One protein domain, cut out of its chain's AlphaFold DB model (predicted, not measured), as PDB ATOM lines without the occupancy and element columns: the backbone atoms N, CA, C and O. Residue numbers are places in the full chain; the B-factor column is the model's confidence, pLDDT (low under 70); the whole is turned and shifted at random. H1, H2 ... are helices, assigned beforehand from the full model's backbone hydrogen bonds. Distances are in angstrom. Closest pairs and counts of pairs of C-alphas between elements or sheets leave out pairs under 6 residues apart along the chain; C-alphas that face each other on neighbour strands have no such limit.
ATOM      1  N   SER A  21     105.011 100.145  78.637       55.94
ATOM      2  CA  SER A  21     105.579 101.120  79.578       55.94
ATOM      3  C   SER A  21     104.522 101.767  80.490       55.94
ATOM      4  O   SER A  21     104.800 102.021  81.665       55.94
ATOM      5  N   GLN A  22     103.284 101.962  80.015       59.38
ATOM      6  CA  GLN A  22     102.189 102.473  80.848       59.38
ATOM      7  C   GLN A  22     101.707 101.443  81.887       59.38
ATOM      8  O   GLN A  22     101.523 101.796  83.056       59.38
ATOM      9  N   ALA A  23     101.558 100.173  81.497       65.31
ATOM     10  CA  ALA A  23     101.148  99.102  82.409       65.31
ATOM     11  C   ALA A  23     102.173  98.887  83.542       65.31
ATOM     12  O   ALA A  23     101.807  98.799  84.717       65.31
ATOM     13  N   GLN A  24     103.469  98.891  83.209       65.81
ATOM     14  CA  GLN A  24     104.549  98.740  84.189       65.81
ATOM     15  C   GLN A  24     104.581  99.896  85.207       65.81
ATOM     16  O   GLN A  24     104.764  99.665  86.403       65.81
ATOM     17  N   PHE A  25     104.327 101.135  84.767       67.75
ATOM     18  CA  PHE A  25     104.233 102.309  85.646       67.75
ATOM     19  C   PHE A  25     103.033 102.247  86.612       67.75
ATOM     20  O   PHE A  25     103.118 102.741  87.740       67.75
ATOM     21  N   GLN A  26     101.921 101.630  86.202       73.75
ATOM     22  CA  GLN A  26     100.745 101.445  87.056       73.75
ATOM     23  C   GLN A  26     100.972 100.347  88.107       73.75
ATOM     24  O   GLN A  26     100.718 100.574  89.290       73.75
ATOM     25  N   ALA A  27     101.546  99.206  87.711       75.19
ATOM     26  CA  ALA A  27     101.953  98.156  88.647       75.19
ATOM     27  C   ALA A  27     102.977  98.671  89.680       75.19
ATOM     28  O   ALA A  27     102.851  98.401  90.875       75.19
ATOM     29  N   GLN A  28     103.943  99.487  89.238       75.44
ATOM     30  CA  GLN A  28     104.929 100.115  90.118       75.44
ATOM     31  C   GLN A  28     104.283 101.067  91.143       75.44
ATOM     32  O   GLN A  28     104.683 101.052  92.304       75.44
ATOM     33  N   GLN A  29     103.269 101.856  90.767       78.94
ATOM     34  CA  GLN A  29     102.541 102.704  91.725       78.94
ATOM     35  C   GLN A  29     101.834 101.890  92.815       78.94
ATOM     36  O   GLN A  29     101.943 102.233  93.992       78.94
ATOM     37  N   ASN A  30     101.175 100.790  92.446       83.62
ATOM     38  CA  ASN A  30     100.517  99.910  93.413       83.62
ATOM     39  C   ASN A  30     101.535  99.276  94.379       83.62
ATOM     40  O   ASN A  30     101.275  99.191  95.579       83.62
ATOM     41  N   ALA A  31     102.721  98.890  93.890       81.94
ATOM     42  CA  ALA A  31     103.796  98.369  94.736       81.94
ATOM     43  C   ALA A  31     104.297  99.408  95.760       81.94
ATOM     44  O   ALA A  31     104.401  99.087  96.943       81.94
ATOM     45  N   ILE A  32     104.531 100.662  95.339       84.19
ATOM     46  CA  ILE A  32     104.892 101.770  96.246       84.19
ATOM     47  C   ILE A  32     103.822 101.936  97.332       84.19
ATOM     48  O   ILE A  32     104.146 101.972  98.515       84.19
ATOM     49  N   GLN A  33     102.546 102.022  96.942       84.88
ATOM     50  CA  GLN A  33     101.449 102.300  97.872       84.88
ATOM     51  C   GLN A  33     101.353 101.238  98.978       84.88
ATOM     52  O   GLN A  33     101.193 101.593 100.144       84.88
ATOM     53  N   ASN A  34     101.519  99.958  98.629       87.56
ATOM     54  CA  ASN A  34     101.532  98.859  99.595       87.56
ATOM     55  C   ASN A  34     102.730  98.940 100.558       87.56
ATOM     56  O   ASN A  34     102.541  98.806 101.766       87.56
ATOM     57  N   VAL A  35     103.942  99.218 100.054       88.06
ATOM     58  CA  VAL A  35     105.146  99.382 100.895       88.06
ATOM     59  C   VAL A  35     104.973 100.532 101.891       88.06
ATOM     60  O   VAL A  35     105.248 100.359 103.080       88.06
ATOM     61  N   LEU A  36     104.483 101.691 101.437       88.88
ATOM     62  CA  LEU A  36     104.270 102.849 102.310       88.88
ATOM     63  C   LEU A  36     103.177 102.590 103.358       88.88
ATOM     64  O   LEU A  36     103.384 102.882 104.535       88.88
ATOM     65  N   LEU A  37     102.043 102.004 102.955       90.00
ATOM     66  CA  LEU A  37     100.937 101.690 103.864       90.00
ATOM     67  C   LEU A  37     101.366 100.697 104.953       90.00
ATOM     68  O   LEU A  37     101.093 100.937 106.127       90.00
ATOM     69  N   GLN A  38     102.078  99.627 104.584       89.56
ATOM     70  CA  GLN A  38     102.581  98.626 105.528       89.56
ATOM     71  C   GLN A  38     103.538  99.242 106.562       89.56
ATOM     72  O   GLN A  38     103.410  98.971 107.755       89.56
ATOM     73  N   ASN A  39     104.462 100.105 106.127       87.81
ATOM     74  CA  ASN A  39     105.417 100.752 107.030       87.81
ATOM     75  C   ASN A  39     104.730 101.724 108.002       87.81
ATOM     76  O   ASN A  39     105.020 101.695 109.196       87.81
ATOM     77  N   ILE A  40     103.793 102.552 107.527       87.31
ATOM     78  CA  ILE A  40     103.076 103.500 108.396       87.31
ATOM     79  C   ILE A  40     102.155 102.747 109.369       87.31
ATOM     80  O   ILE A  40     102.146 103.072 110.555       87.31
ATOM     81  N   GLN A  41     101.457 101.693 108.919       87.31
ATOM     82  CA  GLN A  41     100.666 100.829 109.805       87.31
ATOM     83  C   GLN A  41     101.521 100.152 110.884       87.31
ATOM     84  O   GLN A  41     101.070 100.041 112.026       87.31
ATOM     85  N   GLN A  42     102.735  99.703 110.552       85.81
ATOM     86  CA  GLN A  42     103.654  99.113 111.527       85.81
ATOM     87  C   GLN A  42     104.073 100.150 112.578       85.81
ATOM     88  O   GLN A  42     103.916  99.894 113.770       85.81
ATOM     89  N   GLN A  43     104.494 101.349 112.155       81.12
ATOM     90  CA  GLN A  43     104.862 102.443 113.066       81.12
ATOM     91  C   GLN A  43     103.728 102.838 114.026       81.12
ATOM     92  O   GLN A  43     103.991 103.151 115.184       81.12
ATOM     93  N   THR A  44     102.468 102.811 113.573       76.19
ATOM     94  CA  THR A  44     101.301 103.095 114.430       76.19
ATOM     95  C   THR A  44     100.907 101.954 115.376       76.19
ATOM     96  O   THR A  44     100.084 102.176 116.256       76.19
ATOM     97  N   GLN A  45     101.470 100.751 115.217       73.50
ATOM     98  CA  GLN A  45     101.212  99.592 116.089       73.50
ATOM     99  C   GLN A  45     102.355  99.321 117.078       73.50
ATOM    100  O   GLN A  45     102.105  98.860 118.188       73.50
ATOM    101  N   THR A  46     103.607  99.616 116.715       68.06
ATOM    102  CA  THR A  46     104.789  99.357 117.562       68.06
ATOM    103  C   THR A  46     105.015 100.396 118.664       68.06
ATOM    104  O   THR A  46     105.999 100.315 119.397       68.06
ATOM    105  N   SER A  47     104.172 101.422 118.766       67.00
ATOM    106  CA  SER A  47     104.324 102.503 119.742       67.00
ATOM    107  C   SER A  47     102.960 103.009 120.192       67.00
ATOM    108  O   SER A  47     102.086 103.265 119.367       67.00
ATOM    109  N   THR A  48     102.779 103.177 121.502       75.88
ATOM    110  CA  THR A  48     101.568 103.741 122.112       75.88
ATOM    111  C   THR A  48     101.472 105.238 121.823       75.88
ATOM    112  O   THR A  48     101.905 106.083 122.608       75.88
ATOM    113  N   LEU A  49     100.922 105.571 120.654       81.88
ATOM    114  CA  LEU A  49     100.710 106.951 120.225       81.88
ATOM    115  C   LEU A  49      99.763 107.682 121.184       81.88
ATOM    116  O   LEU A  49      98.733 107.152 121.595       81.88
ATOM    117  N   SER A  50     100.109 108.924 121.512       82.88
ATOM    118  CA  SER A  50      99.377 109.763 122.460       82.88
ATOM    119  C   SER A  50      99.348 111.225 122.001       82.88
ATOM    120  O   SER A  50     100.129 111.647 121.141       82.88
ATOM    121  N   GLY A  51      98.404 112.001 122.541       88.25
ATOM    122  CA  GLY A  51      98.189 113.391 122.135       88.25
ATOM    123  C   GLY A  51      97.884 113.522 120.638       88.25
ATOM    124  O   GLY A  51      97.183 112.696 120.055       88.25
ATOM    125  N   TRP A  52      98.442 114.549 119.990       92.25
ATOM    126  CA  TRP A  52      98.197 114.827 118.570       92.25
ATOM    127  C   TRP A  52      98.602 113.672 117.635       92.25
ATOM    128  O   TRP A  52      97.979 113.497 116.588       92.25
ATOM    129  N   ARG A  53      99.593 112.853 118.023       89.88
ATOM    130  CA  ARG A  53     100.084 111.712 117.229       89.88
ATOM    131  C   ARG A  53      99.053 110.597 117.076       89.88
ATOM    132  O   ARG A  53      99.073 109.906 116.064       89.88
ATOM    133  N   ALA A  54      98.153 110.432 118.048       87.69
ATOM    134  CA  ALA A  54      97.033 109.495 117.954       87.69
ATOM    135  C   ALA A  54      95.890 110.026 117.064       87.69
ATOM    136  O   ALA A  54      95.117 109.245 116.517       87.69
ATOM    137  N   ASN A  55      95.802 111.351 116.897       88.94
ATOM    138  CA  ASN A  55      94.691 112.025 116.218       88.94
ATOM    139  C   ASN A  55      94.929 112.268 114.716       88.94
ATOM    140  O   ASN A  55      94.012 112.724 114.031       88.94
ATOM    141  N   ILE A  56      96.129 112.001 114.186       88.94
ATOM    142  CA  ILE A  56      96.405 112.117 112.747       88.94
ATOM    143  C   ILE A  56      96.132 110.780 112.031       88.94
ATOM    144  O   ILE A  56      96.713 109.755 112.395       88.94
ATOM    145  N   PRO A  57      95.265 110.743 111.002       89.19
ATOM    146  CA  PRO A  57      94.905 109.491 110.353       89.19
ATOM    147  C   PRO A  57      96.040 108.957 109.466       89.19
ATOM    148  O   PRO A  57      96.752 109.706 108.793       89.19
ATOM    149  N   ILE A  58      96.153 107.628 109.397       88.75
ATOM    150  CA  ILE A  58      97.150 106.909 108.577       88.75
ATOM    151  C   ILE A  58      97.087 107.332 107.098       88.75
ATOM    152  O   ILE A  58      98.116 107.396 106.432       88.75
ATOM    153  N   THR A  59      95.901 107.676 106.588       87.75
ATOM    154  CA  THR A  59      95.692 108.176 105.220       87.75
ATOM    155  C   THR A  59      96.346 109.536 104.960       87.75
ATOM    156  O   THR A  59      96.849 109.761 103.861       87.75
ATOM    157  N   GLU A  60      96.392 110.425 105.955       89.56
ATOM    158  CA  GLU A  60      97.051 111.732 105.855       89.56
ATOM    159  C   GLU A  60      98.573 111.565 105.862       89.56
ATOM    160  O   GLU A  60      99.242 112.062 104.955       89.56
ATOM    161  N   ARG A  61      99.110 110.768 106.801       89.88
ATOM    162  CA  ARG A  61     100.536 110.384 106.822       89.88
ATOM    163  C   ARG A  61     100.960 109.752 105.487       89.88
ATOM    164  O   ARG A  61     101.921 110.200 104.862       89.88
ATOM    165  N   LEU A  62     100.185 108.783 104.988       90.19
ATOM    166  CA  LEU A  62     100.419 108.119 103.701       90.19
ATOM    167  C   LEU A  62     100.418 109.104 102.523       90.19
ATOM    168  O   LEU A  62     101.280 108.998 101.651       90.19
ATOM    169  N   GLY A  63      99.492 110.067 102.501       88.56
ATOM    170  CA  GLY A  63      99.431 111.104 101.469       88.56
ATOM    171  C   GLY A  63     100.689 111.975 101.422       88.56
ATOM    172  O   GLY A  63     101.218 112.230 100.337       88.56
ATOM    173  N   GLN A  64     101.217 112.368 102.586       91.19
ATOM    174  CA  GLN A  64     102.446 113.162 102.677       91.19
ATOM    175  C   GLN A  64     103.676 112.361 102.218       91.19
ATOM    176  O   GLN A  64     104.421 112.825 101.351       91.19
ATOM    177  N   VAL A  65     103.856 111.128 102.715       92.50
ATOM    178  CA  VAL A  65     104.974 110.258 102.295       92.50
ATOM    179  C   VAL A  65     104.902 109.958 100.797       92.50
ATOM    180  O   VAL A  65     105.913 110.053 100.100       92.50
ATOM    181  N   TRP A  66     103.709 109.677 100.261       91.12
ATOM    182  CA  TRP A  66     103.497 109.486  98.824       91.12
ATOM    183  C   TRP A  66     103.898 110.719  98.004       91.12
ATOM    184  O   TRP A  66     104.517 110.581  96.943       91.12
ATOM    185  N   HIS A  67     103.585 111.929  98.479       90.69
ATOM    186  CA  HIS A  67     103.988 113.148  97.784       90.69
ATOM    187  C   HIS A  67     105.514 113.345  97.828       90.69
ATOM    188  O   HIS A  67     106.105 113.658  96.795       90.69
ATOM    189  N   ILE A  68     106.175 113.043  98.954       93.50
ATOM    190  CA  ILE A  68     107.646 113.063  99.066       93.50
ATOM    191  C   ILE A  68     108.287 112.056  98.095       93.50
ATOM    192  O   ILE A  68     109.173 112.438  97.329       93.50
ATOM    193  N   VAL A  69     107.806 110.805  98.041       91.56
ATOM    194  CA  VAL A  69     108.275 109.801  97.060       91.56
ATOM    195  C   VAL A  69     108.045 110.282  95.625       91.56
ATOM    196  O   VAL A  69     108.914 110.119  94.769       91.56
ATOM    197  N   THR A  70     106.902 110.913  95.346       88.75
ATOM    198  CA  THR A  70     106.597 111.459  94.016       88.75
ATOM    199  C   THR A  70     107.608 112.532  93.607       88.75
ATOM    200  O   THR A  70     108.138 112.463  92.498       88.75
ATOM    201  N   GLN A  71     107.944 113.474  94.495       87.94
ATOM    202  CA  GLN A  71     108.959 114.491  94.203       87.94
ATOM    203  C   GLN A  71     110.369 113.881  94.076       87.94
ATOM    204  O   GLN A  71     111.090 114.238  93.150       87.94
ATOM    205  N   LEU A  72     110.740 112.902  94.918       89.69
ATOM    206  CA  LEU A  72     112.029 112.187  94.834       89.69
ATOM    207  C   LEU A  72     112.232 111.433  93.507       89.69
ATOM    208  O   LEU A  72     113.361 111.334  93.021       89.69
ATOM    209  N   ARG A  73     111.151 110.927  92.895       87.38
ATOM    210  CA  ARG A  73     111.184 110.336  91.544       87.38
ATOM    211  C   ARG A  73     111.381 111.405  90.463       87.38
ATOM    212  O   ARG A  73     112.081 111.160  89.488       87.38
ATOM    213  N   LEU A  74     110.792 112.592  90.637       85.25
ATOM    214  CA  LEU A  74     110.899 113.702  89.683       85.25
ATOM    215  C   LEU A  74     112.231 114.470  89.773       85.25
ATOM    216  O   LEU A  74     112.635 115.067  88.778       85.25
ATOM    217  N   THR A  75     112.928 114.448  90.915       84.44
ATOM    218  CA  THR A  75     114.304 114.969  91.035       84.44
ATOM    219  C   THR A  75     115.356 114.030  90.439       84.44
ATOM    220  O   THR A  75     116.417 114.501  90.044       84.44
ATOM    221  N   ASN A  76     115.079 112.723  90.346       78.56
ATOM    222  CA  ASN A  76     116.045 111.694  89.938       78.56
ATOM    223  C   ASN A  76     115.562 110.860  88.727       78.56
ATOM    224  O   ASN A  76     115.508 109.629  88.821       78.56
ATOM    225  N   PRO A  77     115.213 111.484  87.581       68.94
ATOM    226  CA  PRO A  77     114.523 110.813  86.470       68.94
ATOM    227  C   PRO A  77     115.275 109.605  85.885       68.94
ATOM    228  O   PRO A  77     114.640 108.672  85.399       68.94
ATOM    229  N   ASN A  78     116.607 109.585  85.968       69.38
ATOM    230  CA  ASN A  78     117.440 108.588  85.291       69.38
ATOM    231  C   ASN A  78     117.463 107.208  85.984       69.38
ATOM    232  O   ASN A  78     117.733 106.217  85.315       69.38
ATOM    233  N   ASN A  79     117.167 107.126  87.290       68.19
ATOM    234  CA  ASN A  79     117.268 105.881  88.080       68.19
ATOM    235  C   ASN A  79     115.954 105.458  88.769       68.19
ATOM    236  O   ASN A  79     115.951 104.543  89.596       68.19
ATOM    237  N   VAL A  80     114.821 106.085  88.416       66.69
ATOM    238  CA  VAL A  80     113.500 105.888  89.056       66.69
ATOM    239  C   VAL A  80     113.095 104.418  89.195       66.69
ATOM    240  O   VAL A  80     112.423 104.067  90.159       66.69
ATOM    241  N   THR A  81     113.474 103.554  88.253       67.12
ATOM    242  CA  THR A  81     113.104 102.130  88.255       67.12
ATOM    243  C   THR A  81     113.927 101.274  89.217       67.12
ATOM    244  O   THR A  81     113.408 100.270  89.694       67.12
ATOM    245  N   GLN A  82     115.177 101.656  89.504       68.44
ATOM    246  CA  GLN A  82     116.103 100.899  90.361       68.44
ATOM    247  C   GLN A  82     116.060 101.397  91.811       68.44
ATOM    248  O   GLN A  82     115.942 100.616  92.751       68.44
ATOM    249  N   ASP A  83     116.088 102.717  92.005       80.56
ATOM    250  CA  ASP A  83     116.204 103.327  93.334       80.56
ATOM    251  C   ASP A  83     114.865 103.486  94.070       80.56
ATOM    252  O   ASP A  83     114.819 104.070  95.152       80.56
ATOM    253  N   ILE A  84     113.756 102.962  93.538       82.44
ATOM    254  CA  ILE A  84     112.422 103.283  94.064       82.44
ATOM    255  C   ILE A  84     112.202 102.831  95.511       82.44
ATOM    256  O   ILE A  84     111.566 103.548  96.283       82.44
ATOM    257  N   GLN A  85     112.791 101.700  95.914       85.56
ATOM    258  CA  GLN A  85     112.761 101.243  97.307       85.56
ATOM    259  C   GLN A  85     113.586 102.163  98.221       85.56
ATOM    260  O   GLN A  85     113.164 102.454  99.338       85.56
ATOM    261  N   LYS A  86     114.707 102.713  97.729       88.00
ATOM    262  CA  LYS A  86     115.492 103.729  98.451       88.00
ATOM    263  C   LYS A  86     114.707 105.035  98.581       88.00
ATOM    264  O   LYS A  86     114.714 105.632  99.649       88.00
ATOM    265  N   MET A  87     113.984 105.460  97.540       87.56
ATOM    266  CA  MET A  87     113.114 106.645  97.596       87.56
ATOM    267  C   MET A  87     111.977 106.471  98.612       87.56
ATOM    268  O   MET A  87     111.703 107.395  99.375       87.56
ATOM    269  N   CYS A  88     111.360 105.284  98.670       89.50
ATOM    270  CA  CYS A  88     110.369 104.945  99.697       89.50
ATOM    271  C   CYS A  88     110.986 104.973 101.102       89.50
ATOM    272  O   CYS A  88     110.443 105.632 101.985       89.50
ATOM    273  N   GLY A  89     112.142 104.331 101.297       90.12
ATOM    274  CA  GLY A  89     112.861 104.323 102.575       90.12
ATOM    275  C   GLY A  89     113.278 105.722 103.045       90.12
ATOM    276  O   GLY A  89     113.057 106.065 104.198       90.12
ATOM    277  N   LEU A  90     113.804 106.567 102.154       92.06
ATOM    278  CA  LEU A  90     114.158 107.959 102.465       92.06
ATOM    279  C   LEU A  90     112.933 108.789 102.874       92.06
ATOM    280  O   LEU A  90     113.012 109.562 103.828       92.06
ATOM    281  N   ALA A  91     111.802 108.623 102.181       93.50
ATOM    282  CA  ALA A  91     110.565 109.325 102.513       93.50
ATOM    283  C   ALA A  91     109.969 108.857 103.852       93.50
ATOM    284  O   ALA A  91     109.567 109.692 104.658       93.50
ATOM    285  N   LEU A  92     109.961 107.544 104.110       93.88
ATOM    286  CA  LEU A  92     109.488 106.948 105.365       93.88
ATOM    287  C   LEU A  92     110.374 107.327 106.557       93.88
ATOM    288  O   LEU A  92     109.851 107.689 107.605       93.88
ATOM    289  N   SER A  93     111.700 107.289 106.407       94.38
ATOM    290  CA  SER A  93     112.633 107.691 107.466       94.38
ATOM    291  C   SER A  93     112.553 109.188 107.766       94.38
ATOM    292  O   SER A  93     112.620 109.575 108.930       94.38
ATOM    293  N   PHE A  94     112.371 110.037 106.745       96.38
ATOM    294  CA  PHE A  94     112.171 111.472 106.959       96.38
ATOM    295  C   PHE A  94     110.841 111.767 107.660       96.38
ATOM    296  O   PHE A  94     110.819 112.536 108.617       96.38
ATOM    297  N   GLU A  95     109.739 111.157 107.217       94.81
ATOM    298  CA  GLU A  95     108.427 111.397 107.820       94.81
ATOM    299  C   GLU A  95     108.324 110.819 109.234       94.81
ATOM    300  O   GLU A  95     107.842 111.526 110.116       94.81
ATOM    301  N   LYS A  96     108.882 109.629 109.497       92.62
ATOM    302  CA  LYS A  96     109.030 109.105 110.863       92.62
ATOM    303  C   LYS A  96     109.863 110.055 111.727       92.62
ATOM    304  O   LYS A  96     109.464 110.368 112.841       92.62
ATOM    305  N   GLY A  97     110.979 110.568 111.202       93.25
ATOM    306  CA  GLY A  97     111.805 111.560 111.892       93.25
ATOM    307  C   GLY A  97     111.034 112.836 112.245       93.25
ATOM    308  O   GLY A  97     111.110 113.295 113.382       93.25
ATOM    309  N   ALA A  98     110.247 113.382 111.314       94.19
ATOM    310  CA  ALA A  98     109.392 114.541 111.573       94.19
ATOM    311  C   ALA A  98     108.276 114.225 112.590       94.19
ATOM    312  O   ALA A  98     108.005 115.028 113.478       94.19
ATOM    313  N   PHE A  99     107.651 113.050 112.488       92.81
ATOM    314  CA  PHE A  99     106.574 112.594 113.370       92.81
ATOM    315  C   PHE A  99     107.053 112.380 114.813       92.81
ATOM    316  O   PHE A  99     106.396 112.814 115.763       92.81
ATOM    317  N   ASP A 100     108.220 111.764 114.991       91.19
ATOM    318  CA  ASP A 100     108.809 111.498 116.303       91.19
ATOM    319  C   ASP A 100     109.323 112.782 116.976       91.19
ATOM    320  O   ASP A 100     109.134 112.942 118.177       91.19
ATOM    321  N   ASN A 101     109.923 113.717 116.227       93.44
ATOM    322  CA  ASN A 101     110.564 114.906 116.810       93.44
ATOM    323  C   ASN A 101     109.651 116.137 116.945       93.44
ATOM    324  O   ASN A 101     109.955 117.018 117.745       93.44
ATOM    325  N   ALA A 102     108.546 116.234 116.199       93.44
ATOM    326  CA  ALA A 102     107.658 117.394 116.301       93.44
ATOM    327  C   ALA A 102     106.944 117.472 117.664       93.44
ATOM    328  O   ALA A 102     106.409 116.484 118.176       93.44
ATOM    329  N   SER A 103     106.879 118.674 118.236       92.56
ATOM    330  CA  SER A 103     106.101 118.983 119.443       92.56
ATOM    331  C   SER A 103     104.599 118.780 119.238       92.56
ATOM    332  O   SER A 103     103.904 118.261 120.111       92.56
ATOM    333  N   ASP A 104     104.113 119.158 118.062       94.25
ATOM    334  CA  ASP A 104     102.705 119.351 117.730       94.25
ATOM    335  C   ASP A 104     102.434 119.038 116.243       94.25
ATOM    336  O   ASP A 104     103.355 118.839 115.443       94.25
ATOM    337  N   ARG A 105     101.148 118.994 115.871       92.06
ATOM    338  CA  ARG A 105     100.709 118.652 114.509       92.06
ATOM    339  C   ARG A 105     101.159 119.676 113.466       92.06
ATOM    340  O   ARG A 105     101.513 119.280 112.356       92.06
ATOM    341  N   ASP A 106     101.126 120.961 113.791       93.62
ATOM    342  CA  ASP A 106     101.412 122.038 112.845       93.62
ATOM    343  C   ASP A 106     102.910 122.125 112.553       93.62
ATOM    344  O   ASP A 106     103.295 122.201 111.387       93.62
ATOM    345  N   THR A 107     103.761 121.969 113.567       94.94
ATOM    346  CA  THR A 107     105.210 121.769 113.416       94.94
ATOM    347  C   THR A 107     105.509 120.578 112.501       94.94
ATOM    348  O   THR A 107     106.238 120.738 111.523       94.94
ATOM    349  N   TYR A 108     104.880 119.417 112.725       95.75
ATOM    350  CA  TYR A 108     105.023 118.243 111.849       95.75
ATOM    351  C   TYR A 108     104.604 118.534 110.393       95.75
ATOM    352  O   TYR A 108     105.367 118.273 109.456       95.75
ATOM    353  N   LEU A 109     103.418 119.118 110.179       93.44
ATOM    354  CA  LEU A 109     102.914 119.430 108.836       93.44
ATOM    355  C   LEU A 109     103.761 120.498 108.128       93.44
ATOM    356  O   LEU A 109     103.955 120.415 106.912       93.44
ATOM    357  N   ASN A 110     104.299 121.471 108.867       94.25
ATOM    358  CA  ASN A 110     105.215 122.482 108.345       94.25
ATOM    359  C   ASN A 110     106.551 121.856 107.925       94.25
ATOM    360  O   ASN A 110     106.958 122.058 106.784       94.25
ATOM    361  N   THR A 111     107.171 121.008 108.758       95.75
ATOM    362  CA  THR A 111     108.411 120.281 108.412       95.75
ATOM    363  C   THR A 111     108.264 119.460 107.123       95.75
ATOM    364  O   THR A 111     109.153 119.454 106.265       95.75
ATOM    365  N   LEU A 112     107.119 118.794 106.935       94.25
ATOM    366  CA  LEU A 112     106.815 118.074 105.693       94.25
ATOM    367  C   LEU A 112     106.629 119.026 104.501       94.25
ATOM    368  O   LEU A 112     107.187 118.780 103.428       94.25
ATOM    369  N   ARG A 113     105.892 120.132 104.679       92.69
ATOM    370  CA  ARG A 113     105.670 121.153 103.638       92.69
ATOM    371  C   ARG A 113     106.981 121.797 103.181       92.69
ATOM    372  O   ARG A 113     107.193 121.935 101.978       92.69
ATOM    373  N   GLU A 114     107.880 122.132 104.103       94.94
ATOM    374  CA  GLU A 114     109.214 122.652 103.785       94.94
ATOM    375  C   GLU A 114     110.034 121.643 102.981       94.94
ATOM    376  O   GLU A 114     110.635 122.004 101.966       94.94
ATOM    377  N   LYS A 115     110.016 120.358 103.364       93.62
ATOM    378  CA  LYS A 115     110.731 119.314 102.617       93.62
ATOM    379  C   LYS A 115     110.204 119.150 101.195       93.62
ATOM    380  O   LYS A 115     110.986 118.982 100.257       93.62
ATOM    381  N   LEU A 116     108.890 119.237 101.026       91.88
ATOM    382  CA  LEU A 116     108.230 119.221  99.723       91.88
ATOM    383  C   LEU A 116     108.579 120.461  98.887       91.88
ATOM    384  O   LEU A 116     108.825 120.328  97.687       91.88
ATOM    385  N   GLY A 117     108.699 121.635  99.513       91.38
ATOM    386  CA  GLY A 117     109.231 122.849  98.890       91.38
ATOM    387  C   GLY A 117     110.676 122.674  98.410       91.38
ATOM    388  O   GLY A 117     110.962 122.901  97.235       91.38
ATOM    389  N   GLN A 118     111.572 122.175  99.271       92.25
ATOM    390  CA  GLN A 118     112.971 121.875  98.925       92.25
ATOM    391  C   GLN A 118     113.075 120.919  97.725       92.25
ATOM    392  O   GLN A 118     113.821 121.187  96.782       92.25
ATOM    393  N   LEU A 119     112.312 119.818  97.736       91.94
ATOM    394  CA  LEU A 119     112.311 118.834  96.650       91.94
ATOM    395  C   LEU A 119     111.721 119.401  95.350       91.94
ATOM    396  O   LEU A 119     112.259 119.132  94.278       91.94
ATOM    397  N   THR A 120     110.678 120.230  95.432       89.19
ATOM    398  CA  THR A 120     110.095 120.917  94.265       89.19
ATOM    399  C   THR A 120     111.097 121.895  93.645       89.19
ATOM    400  O   THR A 120     111.293 121.891  92.429       89.19
ATOM    401  N   SER A 121     111.803 122.678  94.465       89.56
ATOM    402  CA  SER A 121     112.864 123.584  94.008       89.56
ATOM    403  C   SER A 121     114.034 122.826  93.376       89.56
ATOM    404  O   SER A 121     114.471 123.181  92.281       89.56
ATOM    405  N   ALA A 122     114.493 121.730  93.991       88.38
ATOM    406  CA  ALA A 122     115.521 120.863  93.412       88.38
ATOM    407  C   ALA A 122     115.081 120.264  92.062       88.38
ATOM    408  O   ALA A 122     115.853 120.254  91.104       88.38
ATOM    409  N   ARG A 123     113.820 119.827  91.956       87.19
ATOM    410  CA  ARG A 123     113.217 119.294  90.726       87.19
ATOM    411  C   ARG A 123     113.173 120.346  89.620       87.19
ATOM    412  O   ARG A 123     113.449 120.023  88.465       87.19
ATOM    413  N   ASN A 124     112.866 121.597  89.959       85.38
ATOM    414  CA  ASN A 124     112.876 122.698  88.999       85.38
ATOM    415  C   ASN A 124     114.304 122.952  88.477       85.38
ATOM    416  O   ASN A 124     114.501 122.959  87.260       85.38
ATOM    417  N   THR A 125     115.311 123.019  89.355       84.81
ATOM    418  CA  THR A 125     116.735 123.114  88.965       84.81
ATOM    419  C   THR A 125     117.171 121.964  88.051       84.81
ATOM    420  O   THR A 125     117.809 122.201  87.026       84.81
ATOM    421  N   VAL A 126     116.787 120.721  88.367       83.12
ATOM    422  CA  VAL A 126     117.082 119.549  87.520       83.12
ATOM    423  C   VAL A 126     116.431 119.678  86.140       83.12
ATOM    424  O   VAL A 126     117.091 119.406  85.139       83.12
ATOM    425  N   SER A 127     115.179 120.147  86.054       75.56
ATOM    426  CA  SER A 127     114.510 120.346  84.760       75.56
ATOM    427  C   SER A 127     115.169 121.429  83.895       75.56
ATOM    428  O   SER A 127     115.358 121.206  82.702       75.56
ATOM    429  N   ILE A 128     115.605 122.545  84.494       81.44
ATOM    430  CA  ILE A 128     116.330 123.621  83.795       81.44
ATOM    431  C   ILE A 128     117.669 123.101  83.254       81.44
ATOM    432  O   ILE A 128     117.973 123.286  82.075       81.44
ATOM    433  N   ASN A 129     118.440 122.388  84.082       79.81
ATOM    434  CA  ASN A 129     119.727 121.817  83.676       79.81
ATOM    435  C   ASN A 129     119.572 120.767  82.563       79.81
ATOM    436  O   ASN A 129     120.351 120.764  81.613       79.81
ATOM    437  N   ALA A 130     118.553 119.904  82.642       75.00
ATOM    438  CA  ALA A 130     118.269 118.910  81.607       75.00
ATOM    439  C   ALA A 130     117.864 119.557  80.269       75.00
ATOM    440  O   ALA A 130     118.293 119.108  79.207       75.00
ATOM    441  N   GLN A 131     117.074 120.634  80.315       76.75
ATOM    442  CA  GLN A 131     116.642 121.359  79.120       76.75
ATOM    443  C   GLN A 131     117.812 122.102  78.453       76.75
ATOM    444  O   GLN A 131     117.971 122.008  77.235       76.75
ATOM    445  N   ALA A 132     118.680 122.742  79.244       80.56
ATOM    446  CA  ALA A 132     119.909 123.368  78.755       80.56
ATOM    447  C   ALA A 132     120.884 122.346  78.141       80.56
ATOM    448  O   ALA A 132     121.457 122.604  77.082       80.56
ATOM    449  N   ALA A 133     121.043 121.167  78.755       76.44
ATOM    450  CA  ALA A 133     121.903 120.110  78.222       76.44
ATOM    451  C   ALA A 133     121.397 119.579  76.867       76.44
ATOM    452  O   ALA A 133     122.185 119.428  75.935       76.44
ATOM    453  N   LEU A 134     120.083 119.357  76.732       79.56
ATOM    454  CA  LEU A 134     119.466 118.862  75.497       79.56
ATOM    455  C   LEU A 134     119.605 119.855  74.332       79.56
ATOM    456  O   LEU A 134     119.988 119.466  73.229       79.56
ATOM    457  N   GLN A 135     119.314 121.135  74.579       79.75
ATOM    458  CA  GLN A 135     119.418 122.211  73.586       79.75
ATOM    459  C   GLN A 135     120.850 122.336  73.050       79.75
ATOM    460  O   GLN A 135     121.083 122.402  71.842       79.75
ATOM    461  N   ALA A 136     121.818 122.268  73.958       76.75
ATOM    462  CA  ALA A 136     123.221 122.430  73.639       76.75
ATOM    463  C   ALA A 136     123.856 121.180  72.992       76.75
ATOM    464  O   ALA A 136     124.725 121.312  72.127       76.75
ATOM    465  N   GLN A 137     123.377 119.973  73.324       78.25
ATOM    466  CA  GLN A 137     123.718 118.743  72.598       78.25
ATOM    467  C   GLN A 137     123.204 118.785  71.147       78.25
ATOM    468  O   GLN A 137     123.924 118.389  70.228       78.25
ATOM    469  N   ALA A 138     121.995 119.312  70.918       76.38
ATOM    470  CA  ALA A 138     121.447 119.468  69.570       76.38
ATOM    471  C   ALA A 138     122.288 120.432  68.711       76.38
ATOM    472  O   ALA A 138     122.545 120.144  67.538       76.38
ATOM    473  N   GLN A 139     122.784 121.534  69.289       79.81
ATOM    474  CA  GLN A 139     123.665 122.464  68.575       79.81
ATOM    475  C   GLN A 139     125.023 121.829  68.222       79.81
ATOM    476  O   GLN A 139     125.498 121.996  67.098       79.81
ATOM    477  N   ALA A 140     125.616 121.048  69.134       74.94
ATOM    478  CA  ALA A 140     126.862 120.324  68.869       74.94
ATOM    479  C   ALA A 140     126.715 119.317  67.708       74.94
ATOM    480  O   ALA A 140     127.569 119.260  66.820       74.94
ATOM    481  N   GLN A 141     125.604 118.571  67.665       76.12
ATOM    482  CA  GLN A 141     125.339 117.608  66.592       76.12
ATOM    483  C   GLN A 141     125.115 118.290  65.229       76.12
ATOM    484  O   GLN A 141     125.629 117.813  64.214       76.12
ATOM    485  N   ALA A 142     124.420 119.432  65.198       72.88
ATOM    486  CA  ALA A 142     124.242 120.222  63.977       72.88
ATOM    487  C   ALA A 142     125.578 120.757  63.424       72.88
ATOM    488  O   ALA A 142     125.822 120.697  62.217       72.88
ATOM    489  N   GLN A 143     126.469 121.235  64.302       75.44
ATOM    490  CA  GLN A 143     127.772 121.775  63.900       75.44
ATOM    491  C   GLN A 143     128.703 120.687  63.333       75.44
ATOM    492  O   GLN A 143     129.350 120.911  62.308       75.44
ATOM    493  N   ALA A 144     128.712 119.489  63.930       71.81
ATOM    494  CA  ALA A 144     129.477 118.349  63.421       71.81
ATOM    495  C   ALA A 144     129.027 117.918  62.009       71.81
ATOM    496  O   ALA A 144     129.860 117.664  61.134       71.81
ATOM    497  N   GLN A 145     127.714 117.885  61.756       72.75
ATOM    498  CA  GLN A 145     127.171 117.481  60.456       72.75
ATOM    499  C   GLN A 145     127.474 118.506  59.346       72.75
ATOM    500  O   GLN A 145     127.794 118.115  58.222       72.75
ATOM    501  N   ALA A 146     127.455 119.806  59.665       68.06
ATOM    502  CA  ALA A 146     127.841 120.862  58.727       68.06
ATOM    503  C   ALA A 146     129.327 120.778  58.322       68.06
ATOM    504  O   ALA A 146     129.661 120.920  57.144       68.06
ATOM    505  N   GLN A 147     130.222 120.499  59.277       69.19
ATOM    506  CA  GLN A 147     131.663 120.425  59.016       69.19
ATOM    507  C   GLN A 147     132.038 119.235  58.114       69.19
ATOM    508  O   GLN A 147     132.860 119.387  57.207       69.19
ATOM    509  N   ALA A 148     131.380 118.082  58.286       64.56
ATOM    510  CA  ALA A 148     131.552 116.928  57.399       64.56
ATOM    511  C   ALA A 148     131.128 117.230  55.946       64.56
ATOM    512  O   ALA A 148     131.814 116.844  54.996       64.56
ATOM    513  N   GLN A 149     130.028 117.967  55.756       65.75
ATOM    514  CA  GLN A 149     129.526 118.312  54.423       65.75
ATOM    515  C   GLN A 149     130.424 119.333  53.696       65.75
ATOM    516  O   GLN A 149     130.605 119.234  52.480       65.75
ATOM    517  N   ALA A 150     131.051 120.258  54.431       60.78
ATOM    518  CA  ALA A 150     132.043 121.185  53.881       60.78
ATOM    519  C   ALA A 150     133.311 120.461  53.382       60.78
ATOM    520  O   ALA A 150     133.801 120.744  52.286       60.78
ATOM    521  N   GLN A 151     133.817 119.481  54.141       63.62
ATOM    522  CA  GLN A 151     135.008 118.715  53.751       63.62
ATOM    523  C   GLN A 151     134.765 117.857  52.493       63.62
ATOM    524  O   GLN A 151     135.652 117.728  51.647       63.62
TER     525      GLN A 151
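What this domain is: This is residues 21 to 151 of the 669 residues of the protein "KIX_2 domain-containing protein" of Pseudogymnoascus sp. VKM F-4517 (FW-2822) (UniProt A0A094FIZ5). What shows first? A long helix, H5, joins H1, H3 and H4 in an up-and-down bundle, each against the one before; its residues 128 to 151 stick out as an arm. What builds it? The 131 printed residues, all helix in class, hold five named helices, H1 to H5 in order. How compact? Only just loose, close to extended: radius of gyration of the C-alphas 20.6 A, spans 78 by 31 by 17 A.

Where its parts are: Where is H5? Residues 105 to 151, 69.8 A long, ending at C-alpha 151 (135.008, 118.715, 53.751). The others? H1 is residues 21 to 45, from C-alpha 21 (105.579, 101.120, 79.578); H2 52 to 55, H3 58 to 75, H4 84 to 101.

How they stand to each other: What touches H5? H3, closest C-alphas Thr 75 and Arg 123, 4.5 A; H4 and H5 form a hairpin. And H1? It touches H3 and H4, apart from H5. Backbones? Every O i to N i+4 pair is within hydrogen-bond range in H1, H3, H4 and H5; H2 is too short.

The domain as a whole: Any cut? The printed part has no cut. Low confidence? Residues 21 to 25, 46 to 47, 77 to 82 and 146 to 151 are under 70.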